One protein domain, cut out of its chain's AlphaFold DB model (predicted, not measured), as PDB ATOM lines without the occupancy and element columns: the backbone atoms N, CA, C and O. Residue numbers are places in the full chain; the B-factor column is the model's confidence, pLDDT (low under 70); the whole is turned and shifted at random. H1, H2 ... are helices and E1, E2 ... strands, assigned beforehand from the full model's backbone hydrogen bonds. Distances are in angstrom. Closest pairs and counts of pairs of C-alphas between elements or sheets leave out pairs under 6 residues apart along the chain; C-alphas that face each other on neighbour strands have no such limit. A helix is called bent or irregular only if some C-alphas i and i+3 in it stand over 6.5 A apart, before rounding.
ATOM      1  N   LEU A  74     108.926 121.425  85.203       83.38
ATOM      2  CA  LEU A  74     108.859 120.601  83.997       83.38
ATOM      3  C   LEU A  74     110.261 120.445  83.389       83.38
ATOM      4  O   LEU A  74     111.067 121.378  83.426       83.38
ATOM      5  N   PRO A  75     110.561 119.285  82.781       87.25
ATOM      6  CA  PRO A  75     111.849 119.071  82.130       87.25
ATOM      7  C   PRO A  75     112.019 119.909  80.849       87.25
ATOM      8  O   PRO A  75     113.131 120.002  80.325       87.25
ATOM      9  N   PHE A  76     110.944 120.547  80.381       92.50
ATOM     10  CA  PHE A  76     110.883 121.405  79.205       92.50
ATOM     11  C   PHE A  76     109.967 122.613  79.459       92.50
ATOM     12  O   PHE A  76     109.122 122.584  80.354       92.50
ATOM     13  N   THR A  77     110.104 123.632  78.617       93.50
ATOM     14  CA  THR A  77     109.211 124.794  78.528       93.50
ATOM     15  C   THR A  77     108.597 124.825  77.136       93.50
ATOM     16  O   THR A  77     109.307 124.676  76.138       93.50
ATOM     17  N   ARG A  78     107.275 125.006  77.047       95.44
ATOM     18  CA  ARG A  78     106.559 125.006  75.764       95.44
ATOM     19  C   ARG A  78     106.309 126.428  75.296       95.44
ATOM     20  O   ARG A  78     105.504 127.134  75.894       95.44
ATOM     21  N   CYS A  79     106.954 126.841  74.210       96.88
ATOM     22  CA  CYS A  79     106.863 128.210  73.710       96.88
ATOM     23  C   CYS A  79     105.410 128.622  73.437       96.88
ATOM     24  O   CYS A  79     104.741 128.021  72.598       96.88
ATOM     25  N   LEU A  80     104.945 129.705  74.061       97.06
ATOM     26  CA  LEU A  80     103.594 130.231  73.834       97.06
ATOM     27  C   LEU A  80     103.357 130.745  72.406       97.06
ATOM     28  O   LEU A  80     102.216 130.780  71.952       97.06
ATOM     29  N   ARG A  81     104.416 131.135  71.687       97.19
ATOM     30  CA  ARG A  81     104.303 131.696  70.332       97.19
ATOM     31  C   ARG A  81     104.157 130.628  69.252       97.19
ATOM     32  O   ARG A  81     103.320 130.770  68.371       97.19
ATOM     33  N   CYS A  82     105.001 129.597  69.282       97.31
ATOM     34  CA  CYS A  82     105.047 128.571  68.230       97.31
ATOM     35  C   CYS A  82     104.680 127.161  68.714       97.31
ATOM     36  O   CYS A  82     104.618 126.238  67.909       97.31
ATOM     37  N   GLY A  83     104.455 126.972  70.016       96.12
ATOM     38  CA  GLY A  83     104.085 125.687  70.609       96.12
ATOM     39  C   GLY A  83     105.212 124.657  70.684       96.12
ATOM     40  O   GLY A  83     104.935 123.533  71.102       96.12
ATOM     41  N   MET A  84     106.436 125.013  70.281       97.00
ATOM     42  CA  MET A  84     107.609 124.137  70.319       97.00
ATOM     43  C   MET A  84     108.121 123.963  71.750       97.00
ATOM     44  O   MET A  84     108.280 124.942  72.484       97.00
ATOM     45  N   ASP A  85     108.430 122.722  72.113       96.50
ATOM     46  CA  ASP A  85     109.054 122.399  73.390       96.50
ATOM     47  C   ASP A  85     110.555 122.688  73.328       96.50
ATOM     48  O   ASP A  85     111.248 122.328  72.377       96.50
ATOM     49  N   SER A  86     111.056 123.377  74.345       94.62
ATOM     50  CA  SER A  86     112.464 123.732  74.508       94.62
ATOM     51  C   SER A  86     112.971 123.217  75.846       94.62
ATOM     52  O   SER A  86     112.194 122.948  76.761       94.62
ATOM     53  N   HIS A  87     114.286 123.076  75.980       91.00
ATOM     54  CA  HIS A  87     114.887 122.678  77.247       91.00
ATOM     55  C   HIS A  87     114.502 123.662  78.371       91.00
ATOM     56  O   HIS A  87     114.451 124.863  78.133       91.00
ATOM     57  N   ALA A  88     114.287 123.181  79.602       87.19
ATOM     58  CA  ALA A  88     113.813 124.008  80.727       87.19
ATOM     59  C   ALA A  88     114.716 125.202  81.109       87.19
ATOM     60  O   ALA A  88     114.300 126.076  81.861       87.19
ATOM     61  N   LEU A  89     115.968 125.217  80.639       87.50
ATOM     62  CA  LEU A  89     116.926 126.313  80.851       87.50
ATOM     63  C   LEU A  89     117.095 127.215  79.617       87.50
ATOM     64  O   LEU A  89     117.962 128.083  79.613       87.50
ATOM     65  N   ALA A  90     116.337 126.978  78.545       91.94
ATOM     66  CA  ALA A  90     116.413 127.799  77.347       91.94
ATOM     67  C   ALA A  90     115.824 129.186  77.632       91.94
ATOM     68  O   ALA A  90     114.693 129.300  78.095       91.94
ATOM     69  N   VAL A  91     116.595 130.231  77.333       95.00
ATOM     70  CA  VAL A  91     116.145 131.629  77.446       95.00
ATOM     71  C   VAL A  91     115.342 132.041  76.208       95.00
ATOM     72  O   VAL A  91     114.431 132.854  76.303       95.00
ATOM     73  N   GLU A  92     115.612 131.423  75.057       97.56
ATOM     74  CA  GLU A  92     114.942 131.699  73.786       97.56
ATOM     75  C   GLU A  92     114.468 130.409  73.111       97.56
ATOM     76  O   GLU A  92     115.066 129.339  73.249       97.56
ATOM     77  N   CYS A  93     113.382 130.514  72.349       97.50
ATOM     78  CA  CYS A  93     112.847 129.407  71.577       97.50
ATOM     79  C   CYS A  93     113.703 129.157  70.325       97.50
ATOM     80  O   CYS A  93     113.749 130.029  69.454       97.50
ATOM     81  N   PRO A  94     114.269 127.952  70.133       96.94
ATOM     82  CA  PRO A  94     115.077 127.639  68.956       96.94
ATOM     83  C   PRO A  94     114.261 127.644  67.654       96.94
ATOM     84  O   PRO A  94     114.830 127.765  66.575       96.94
ATOM     85  N   GLY A  95     112.932 127.521  67.733       97.00
ATOM     86  CA  GLY A  95     112.054 127.523  66.563       97.00
ATOM     87  C   GLY A  95     111.658 128.912  66.063       97.00
ATOM     88  O   GLY A  95     111.487 129.096  64.863       97.00
ATOM     89  N   CYS A  96     111.471 129.890  66.958       97.56
ATOM     90  CA  CYS A  96     110.930 131.206  66.581       97.56
ATOM     91  C   CYS A  96     111.635 132.414  67.216       97.56
ATOM     92  O   CYS A  96     111.194 133.543  66.997       97.56
ATOM     93  N   GLY A  97     112.675 132.194  68.026       97.44
ATOM     94  CA  GLY A  97     113.442 133.242  68.707       97.44
ATOM     95  C   GLY A  97     112.679 133.994  69.802       97.44
ATOM     96  O   GLY A  97     113.141 135.024  70.272       97.44
ATOM     97  N   ALA A  98     111.486 133.540  70.198       97.25
ATOM     98  CA  ALA A  98     110.746 134.177  71.286       97.25
ATOM     99  C   ALA A  98     111.423 133.924  72.641       97.25
ATOM    100  O   ALA A  98     111.831 132.794  72.910       97.25
ATOM    101  N   ALA A  99     111.463 134.944  73.501       96.88
ATOM    102  CA  ALA A  99     111.920 134.816  74.881       96.88
ATOM    103  C   ALA A  99     111.021 133.846  75.673       96.88
ATOM    104  O   ALA A  99     109.789 133.936  75.623       96.88
ATOM    105  N   LEU A 100     111.642 132.911  76.390       95.81
ATOM    106  CA  LEU A 100     110.997 131.870  77.196       95.81
ATOM    107  C   LEU A 100     111.049 132.165  78.703       95.81
ATOM    108  O   LEU A 100     110.459 131.443  79.501       95.81
ATOM    109  N   ASP A 101     111.714 133.241  79.110       93.12
ATOM    110  CA  ASP A 101     111.839 133.691  80.498       93.12
ATOM    111  C   ASP A 101     110.838 134.804  80.865       93.12
ATOM    112  O   ASP A 101     110.976 135.480  81.890       93.12
ATOM    113  N   THR A 102     109.787 134.981  80.065       95.31
ATOM    114  CA  THR A 102     108.727 135.961  80.326       95.31
ATOM    115  C   THR A 102     107.816 135.517  81.482       95.31
ATOM    116  O   THR A 102     107.643 134.314  81.730       95.31
ATOM    117  N   PRO A 103     107.216 136.454  82.243       95.75
ATOM    118  CA  PRO A 103     106.275 136.098  83.306       95.75
ATOM    119  C   PRO A 103     105.041 135.356  82.769       95.75
ATOM    120  O   PRO A 103     104.546 134.445  83.433       95.75
ATOM    121  N   GLU A 104     104.588 135.672  81.554       96.12
ATOM    122  CA  GLU A 104     103.481 134.985  80.889       96.12
ATOM    123  C   GLU A 104     103.824 133.519  80.592       96.12
ATOM    124  O   GLU A 104     102.995 132.635  80.834       96.12
ATOM    125  N   GLN A 105     105.050 133.250  80.124       94.94
ATOM    126  CA  GLN A 105     105.546 131.893  79.884       94.94
ATOM    127  C   GLN A 105     105.623 131.096  81.189       94.94
ATOM    128  O   GLN A 105     105.109 129.980  81.256       94.94
ATOM    129  N   ARG A 106     106.162 131.690  82.263       92.00
ATOM    130  CA  ARG A 106     106.206 131.044  83.589       92.00
ATOM    131  C   ARG A 106     104.815 130.691  84.116       92.00
ATOM    132  O   ARG A 106     104.623 129.601  84.653       92.00
ATOM    133  N   ALA A 107     103.840 131.584  83.946       94.31
ATOM    134  CA  ALA A 107     102.461 131.330  84.350       94.31
ATOM    135  C   ALA A 107     101.808 130.211  83.519       94.31
ATOM    136  O   ALA A 107     101.013 129.435  84.047       94.31
ATOM    137  N   ALA A 108     102.131 130.105  82.228       94.25
ATOM    138  CA  ALA A 108     101.656 129.010  81.385       94.25
ATOM    139  C   ALA A 108     102.258 127.660  81.786       94.25
ATOM    140  O   ALA A 108     101.521 126.681  81.909       94.25
ATOM    141  N   ASP A 109     103.560 127.629  82.056       92.31
ATOM    142  CA  ASP A 109     104.258 126.431  82.520       92.31
ATOM    143  C   ASP A 109     103.727 125.968  83.889       92.31
ATOM    144  O   ASP A 109     103.581 124.769  84.120       92.31
ATOM    145  N   GLU A 110     103.388 126.896  84.794       92.81
ATOM    146  CA  GLU A 110     102.709 126.584  86.063       92.81
ATOM    147  C   GLU A 110     101.338 125.937  85.838       92.81
ATOM    148  O   GLU A 110     101.047 124.890  86.414       92.81
ATOM    149  N   ARG A 111     100.505 126.502  84.954       94.50
ATOM    150  CA  ARG A 111      99.194 125.912  84.633       94.50
ATOM    151  C   ARG A 111      99.336 124.490  84.094       94.50
ATOM    152  O   ARG A 111      98.615 123.599  84.537       94.50
ATOM    153  N   LEU A 112     100.294 124.274  83.191       93.31
ATOM    154  CA  LEU A 112     100.579 122.952  82.638       93.31
ATOM    155  C   LEU A 112     101.047 121.969  83.720       93.31
ATOM    156  O   LEU A 112     100.669 120.798  83.688       93.31
ATOM    157  N   ARG A 113     101.836 122.431  84.698       91.06
ATOM    158  CA  ARG A 113     102.239 121.615  85.853       91.06
ATOM    159  C   ARG A 113     101.049 121.183  86.687       91.06
ATOM    160  O   ARG A 113     100.895 119.991  86.936       91.06
ATOM    161  N   VAL A 114     100.194 122.126  87.072       94.12
ATOM    162  CA  VAL A 114      99.001 121.836  87.879       94.12
ATOM    163  C   VAL A 114      98.070 120.864  87.153       94.12
ATOM    164  O   VAL A 114      97.579 119.909  87.754       94.12
ATOM    165  N   GLU A 115      97.868 121.052  85.848       94.62
ATOM    166  CA  GLU A 115      97.051 120.150  85.037       94.62
ATOM    167  C   GLU A 115      97.634 118.732  84.985       94.62
ATOM    168  O   GLU A 115      96.915 117.761  85.230       94.62
ATOM    169  N   ARG A 116      98.942 118.599  84.739       92.44
ATOM    170  CA  ARG A 116      99.612 117.292  84.722       92.44
ATOM    171  C   ARG A 116      99.604 116.612  86.083       92.44
ATOM    172  O   ARG A 116      99.405 115.405  86.138       92.44
ATOM    173  N   ALA A 117      99.778 117.359  87.168       92.25
ATOM    174  CA  ALA A 117      99.686 116.812  88.518       92.25
ATOM    175  C   ALA A 117      98.278 116.264  88.801       92.25
ATOM    176  O   ALA A 117      98.137 115.180  89.368       92.25
ATOM    177  N   ARG A 118      97.230 116.965  88.344       95.69
ATOM    178  CA  ARG A 118      95.848 116.479  88.439       95.69
ATOM    179  C   ARG A 118      95.651 115.187  87.643       95.69
ATOM    180  O   ARG A 118      95.156 114.214  88.203       95.69
ATOM    181  N   GLN A 119      96.078 115.167  86.379       95.25
ATOM    182  CA  GLN A 119      95.989 113.983  85.513       95.25
ATOM    183  C   GLN A 119      96.751 112.792  86.108       95.25
ATOM    184  O   GLN A 119      96.193 111.706  86.231       95.25
ATOM    185  N   ALA A 120      97.980 113.006  86.585       94.00
ATOM    186  CA  ALA A 120      98.769 111.972  87.245       94.00
ATOM    187  C   ALA A 120      98.070 111.430  88.504       94.00
ATOM    188  O   ALA A 120      98.101 110.228  88.762       94.00
ATOM    189  N   GLY A 121      97.395 112.291  89.272       95.94
ATOM    190  CA  GLY A 121      96.588 111.878  90.420       95.94
ATOM    191  C   GLY A 121      95.388 111.006  90.034       95.94
ATOM    192  O   GLY A 121      95.106 110.015  90.710       95.94
ATOM    193  N   GLU A 122      94.690 111.340  88.950       97.69
ATOM    194  CA  GLU A 122      93.580 110.543  88.409       97.69
ATOM    195  C   GLU A 122      94.069 109.185  87.883       97.69
ATOM    196  O   GLU A 122      93.512 108.141  88.233       97.69
ATOM    197  N   GLU A 123      95.160 109.179  87.116       97.12
ATOM    198  CA  GLU A 123      95.792 107.965  86.596       97.12
ATOM    199  C   GLU A 123      96.296 107.052  87.717       97.12
ATOM    200  O   GLU A 123      96.089 105.837  87.656       97.12
ATOM    201  N   ALA A 124      96.898 107.619  88.767       96.88
ATOM    202  CA  ALA A 124      97.357 106.872  89.932       96.88
ATOM    203  C   ALA A 124      96.192 106.199  90.669       96.88
ATOM    204  O   ALA A 124      96.284 105.018  91.005       96.88
ATOM    205  N   ARG A 125      95.068 106.906  90.860       97.81
ATOM    206  CA  ARG A 125      93.850 106.326  91.456       97.81
ATOM    207  C   ARG A 125      93.284 105.207  90.588       97.81
ATOM    208  O   ARG A 125      92.956 104.142  91.102       97.81
ATOM    209  N   ALA A 126      93.215 105.414  89.275       97.94
ATOM    210  CA  ALA A 126      92.739 104.394  88.347       97.94
ATOM    211  C   ALA A 126      93.664 103.162  88.326       97.94
ATOM    212  O   ALA A 126      93.193 102.027  88.271       97.94
ATOM    213  N   ALA A 127      94.982 103.365  88.393       97.75
ATOM    214  CA  ALA A 127      95.957 102.285  88.477       97.75
ATOM    215  C   ALA A 127      95.857 101.518  89.803       97.75
ATOM    216  O   ALA A 127      95.915 100.290  89.784       97.75
ATOM    217  N   ALA A 128      95.667 102.214  90.927       98.12
ATOM    218  CA  ALA A 128      95.445 101.593  92.230       98.12
ATOM    219  C   ALA A 128      94.168 100.739  92.230       98.12
ATOM    220  O   ALA A 128      94.231  99.564  92.577       98.12
ATOM    221  N   ALA A 129      93.056 101.273  91.716       98.19
ATOM    222  CA  ALA A 129      91.797 100.535  91.602       98.19
ATOM    223  C   ALA A 129      91.939  99.260  90.751       98.19
ATOM    224  O   ALA A 129      91.443  98.202  91.136       98.19
ATOM    225  N   ARG A 130      92.666  99.324  89.624       98.12
ATOM    226  CA  ARG A 130      92.960  98.131  88.811       98.12
ATOM    227  C   ARG A 130      93.784  97.101  89.580       98.12
ATOM    228  O   ARG A 130      93.471  95.921  89.521       98.12
ATOM    229  N   ARG A 131      94.823  97.532  90.303       98.19
ATOM    230  CA  ARG A 131      95.659  96.628  91.113       98.19
ATOM    231  C   ARG A 131      94.853  95.947  92.214       98.19
ATOM    232  O   ARG A 131      95.026  94.756  92.427       98.19
ATOM    233  N   GLU A 132      93.967  96.682  92.880       98.25
ATOM    234  CA  GLU A 132      93.076  96.114  93.892       98.25
ATOM    235  C   GLU A 132      92.098  95.100  93.295       98.25
ATOM    236  O   GLU A 132      91.886  94.053  93.899       98.25
ATOM    237  N   ALA A 133      91.526  95.378  92.120       98.12
ATOM    238  CA  ALA A 133      90.650  94.434  91.429       98.12
ATOM    239  C   ALA A 133      91.391  93.133  91.082       98.12
ATOM    240  O   ALA A 133      90.944  92.061  91.478       98.12
ATOM    241  N   PHE A 134      92.574  93.235  90.467       98.06
ATOM    242  CA  PHE A 134      93.409  92.066  90.170       98.06
ATOM    243  C   PHE A 134      93.792  91.282  91.429       98.06
ATOM    244  O   PHE A 134      93.742  90.058  91.426       98.06
ATOM    245  N   ALA A 135      94.131  91.964  92.527       98.25
ATOM    246  CA  ALA A 135      94.462  91.297  93.783       98.25
ATOM    247  C   ALA A 135      93.263  90.537  94.379       98.25
ATOM    248  O   ALA A 135      93.442  89.480  94.984       98.25
ATOM    249  N   ARG A 136      92.036  91.056  94.214       98.25
ATOM    250  CA  ARG A 136      90.811  90.359  94.638       98.25
ATOM    251  C   ARG A 136      90.555  89.126  93.783       98.25
ATOM    252  O   ARG A 136      90.348  88.058  94.346       98.25
ATOM    253  N   GLU A 137      90.644  89.261  92.463       98.31
ATOM    254  CA  GLU A 137      90.503  88.140  91.526       98.31
ATOM    255  C   GLU A 137      91.532  87.038  91.825       98.31
ATOM    256  O   GLU A 137      91.177  85.870  91.968       98.31
ATOM    257  N   GLU A 138      92.799  87.401  92.036       98.38
ATOM    258  CA  GLU A 138      93.856  86.446  92.382       98.38
ATOM    259  C   GLU A 138      93.592  85.745  93.726       98.38
ATOM    260  O   GLU A 138      93.821  84.537  93.861       98.38
ATOM    261  N   ALA A 139      93.082  86.473  94.725       98.31
ATOM    262  CA  ALA A 139      92.724  85.903  96.021       98.31
ATOM    263  C   ALA A 139      91.534  84.933  95.921       98.31
ATOM    264  O   ALA A 139      91.562  83.870  96.554       98.31
ATOM    265  N   GLU A 140      90.522  85.270  95.120       98.50
ATOM    266  CA  GLU A 140      89.368  84.415  94.834       98.50
ATOM    267  C   GLU A 140      89.798  83.141  94.104       98.50
ATOM    268  O   GLU A 140      89.478  82.037  94.551       98.50
ATOM    269  N   GLU A 141      90.609  83.263  93.051       98.38
ATOM    270  CA  GLU A 141      91.171  82.114  92.343       98.38
ATOM    271  C   GLU A 141      92.021  81.232  93.259       98.38
ATOM    272  O   GLU A 141      91.917  80.005  93.230       98.38
TER     273      GLU A 141
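AT A GLANCE: This is residues 74 to 141 of the 198 residues of an uncharacterized protein of Anaeromyxobacter dehalogenans (strain 2CP-C) (UniProt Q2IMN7). A small compact head, made of the two-stranded hairpin E1 and E2 with the loops around it, sits beside the beginning of one long helix, H1, whose residues 117 to 141 stick out from the head as a free arm. The printed part has 68 residues with two named strands and one named helix, in the order E1, E2, H1 along the chain; the sheet has the order E1 - E2 and is antiparallel, and the class is mostly helix. The whole is extended, with a radius of gyration of the C-alphas of 19.0 A, and the C-alphas span 61 by 19 by 17 A, the length being made by H1.

IN THESE COORDINATES: The sheet consists of E1, residues 76 to 78, and E2, residues 85 to 87, each three residues long. E1 begins at C-alpha 76, at (110.883, 121.405, 79.205), and measures 6.6 A from first to last C-alpha. E2 measures 7.0 A and ends at C-alpha 87, at (114.887, 122.678, 77.247). H1 holds 39 residues, 103 to 141, and runs 56.8 A from C-alpha 103 at (106.275, 136.098, 83.306) to C-alpha 141 at (91.171, 82.114, 92.343). H1 is not bent.

HOW THE PARTS SIT: E1 and E2 form a hairpin, antiparallel with 144 degrees between their N-to-C directions. The C-alphas of Arg 78 and Asp 85 face each other at 4.3 A, and those of Phe 76 and His 87 at 4.6 A. Across the pair, N 77 and O 86 are within hydrogen-bond range at 2.9 A, and N 86 and O 77 at 2.8 A. E1 and H1 have 2 pairs of C-alphas within 8 A; the closest C-alphas are those of Thr 77 and Asp 109, 6.6 A apart. Within 10 A, E1 has 11 pairs of C-alphas with H1, made by residues 105 to 112 of H1. The centres of E1 and H1 are 21.2 A apart. In H1 every O i to N i+4 pair is within hydrogen-bond range.

THE WHOLE: The two C-alphas farthest apart are those of Gly 97 and Glu 141, at 60.6 A. Residues 117 to 141, which belong to H1, stand free. Without them the body has 43 residues, spans 27 by 18 by 17 A and has a radius of gyration of 9.3 A. The link from E1 to E2 has 6 residues and is short. The link from E2 to H1, residues 88 to 102, is long, and its C-alphas lie 13 to 24 A from the mean of all C-alphas. The printed part has no cut. The mean pLDDT of the printed part is 95.4, and no printed residue is under 70.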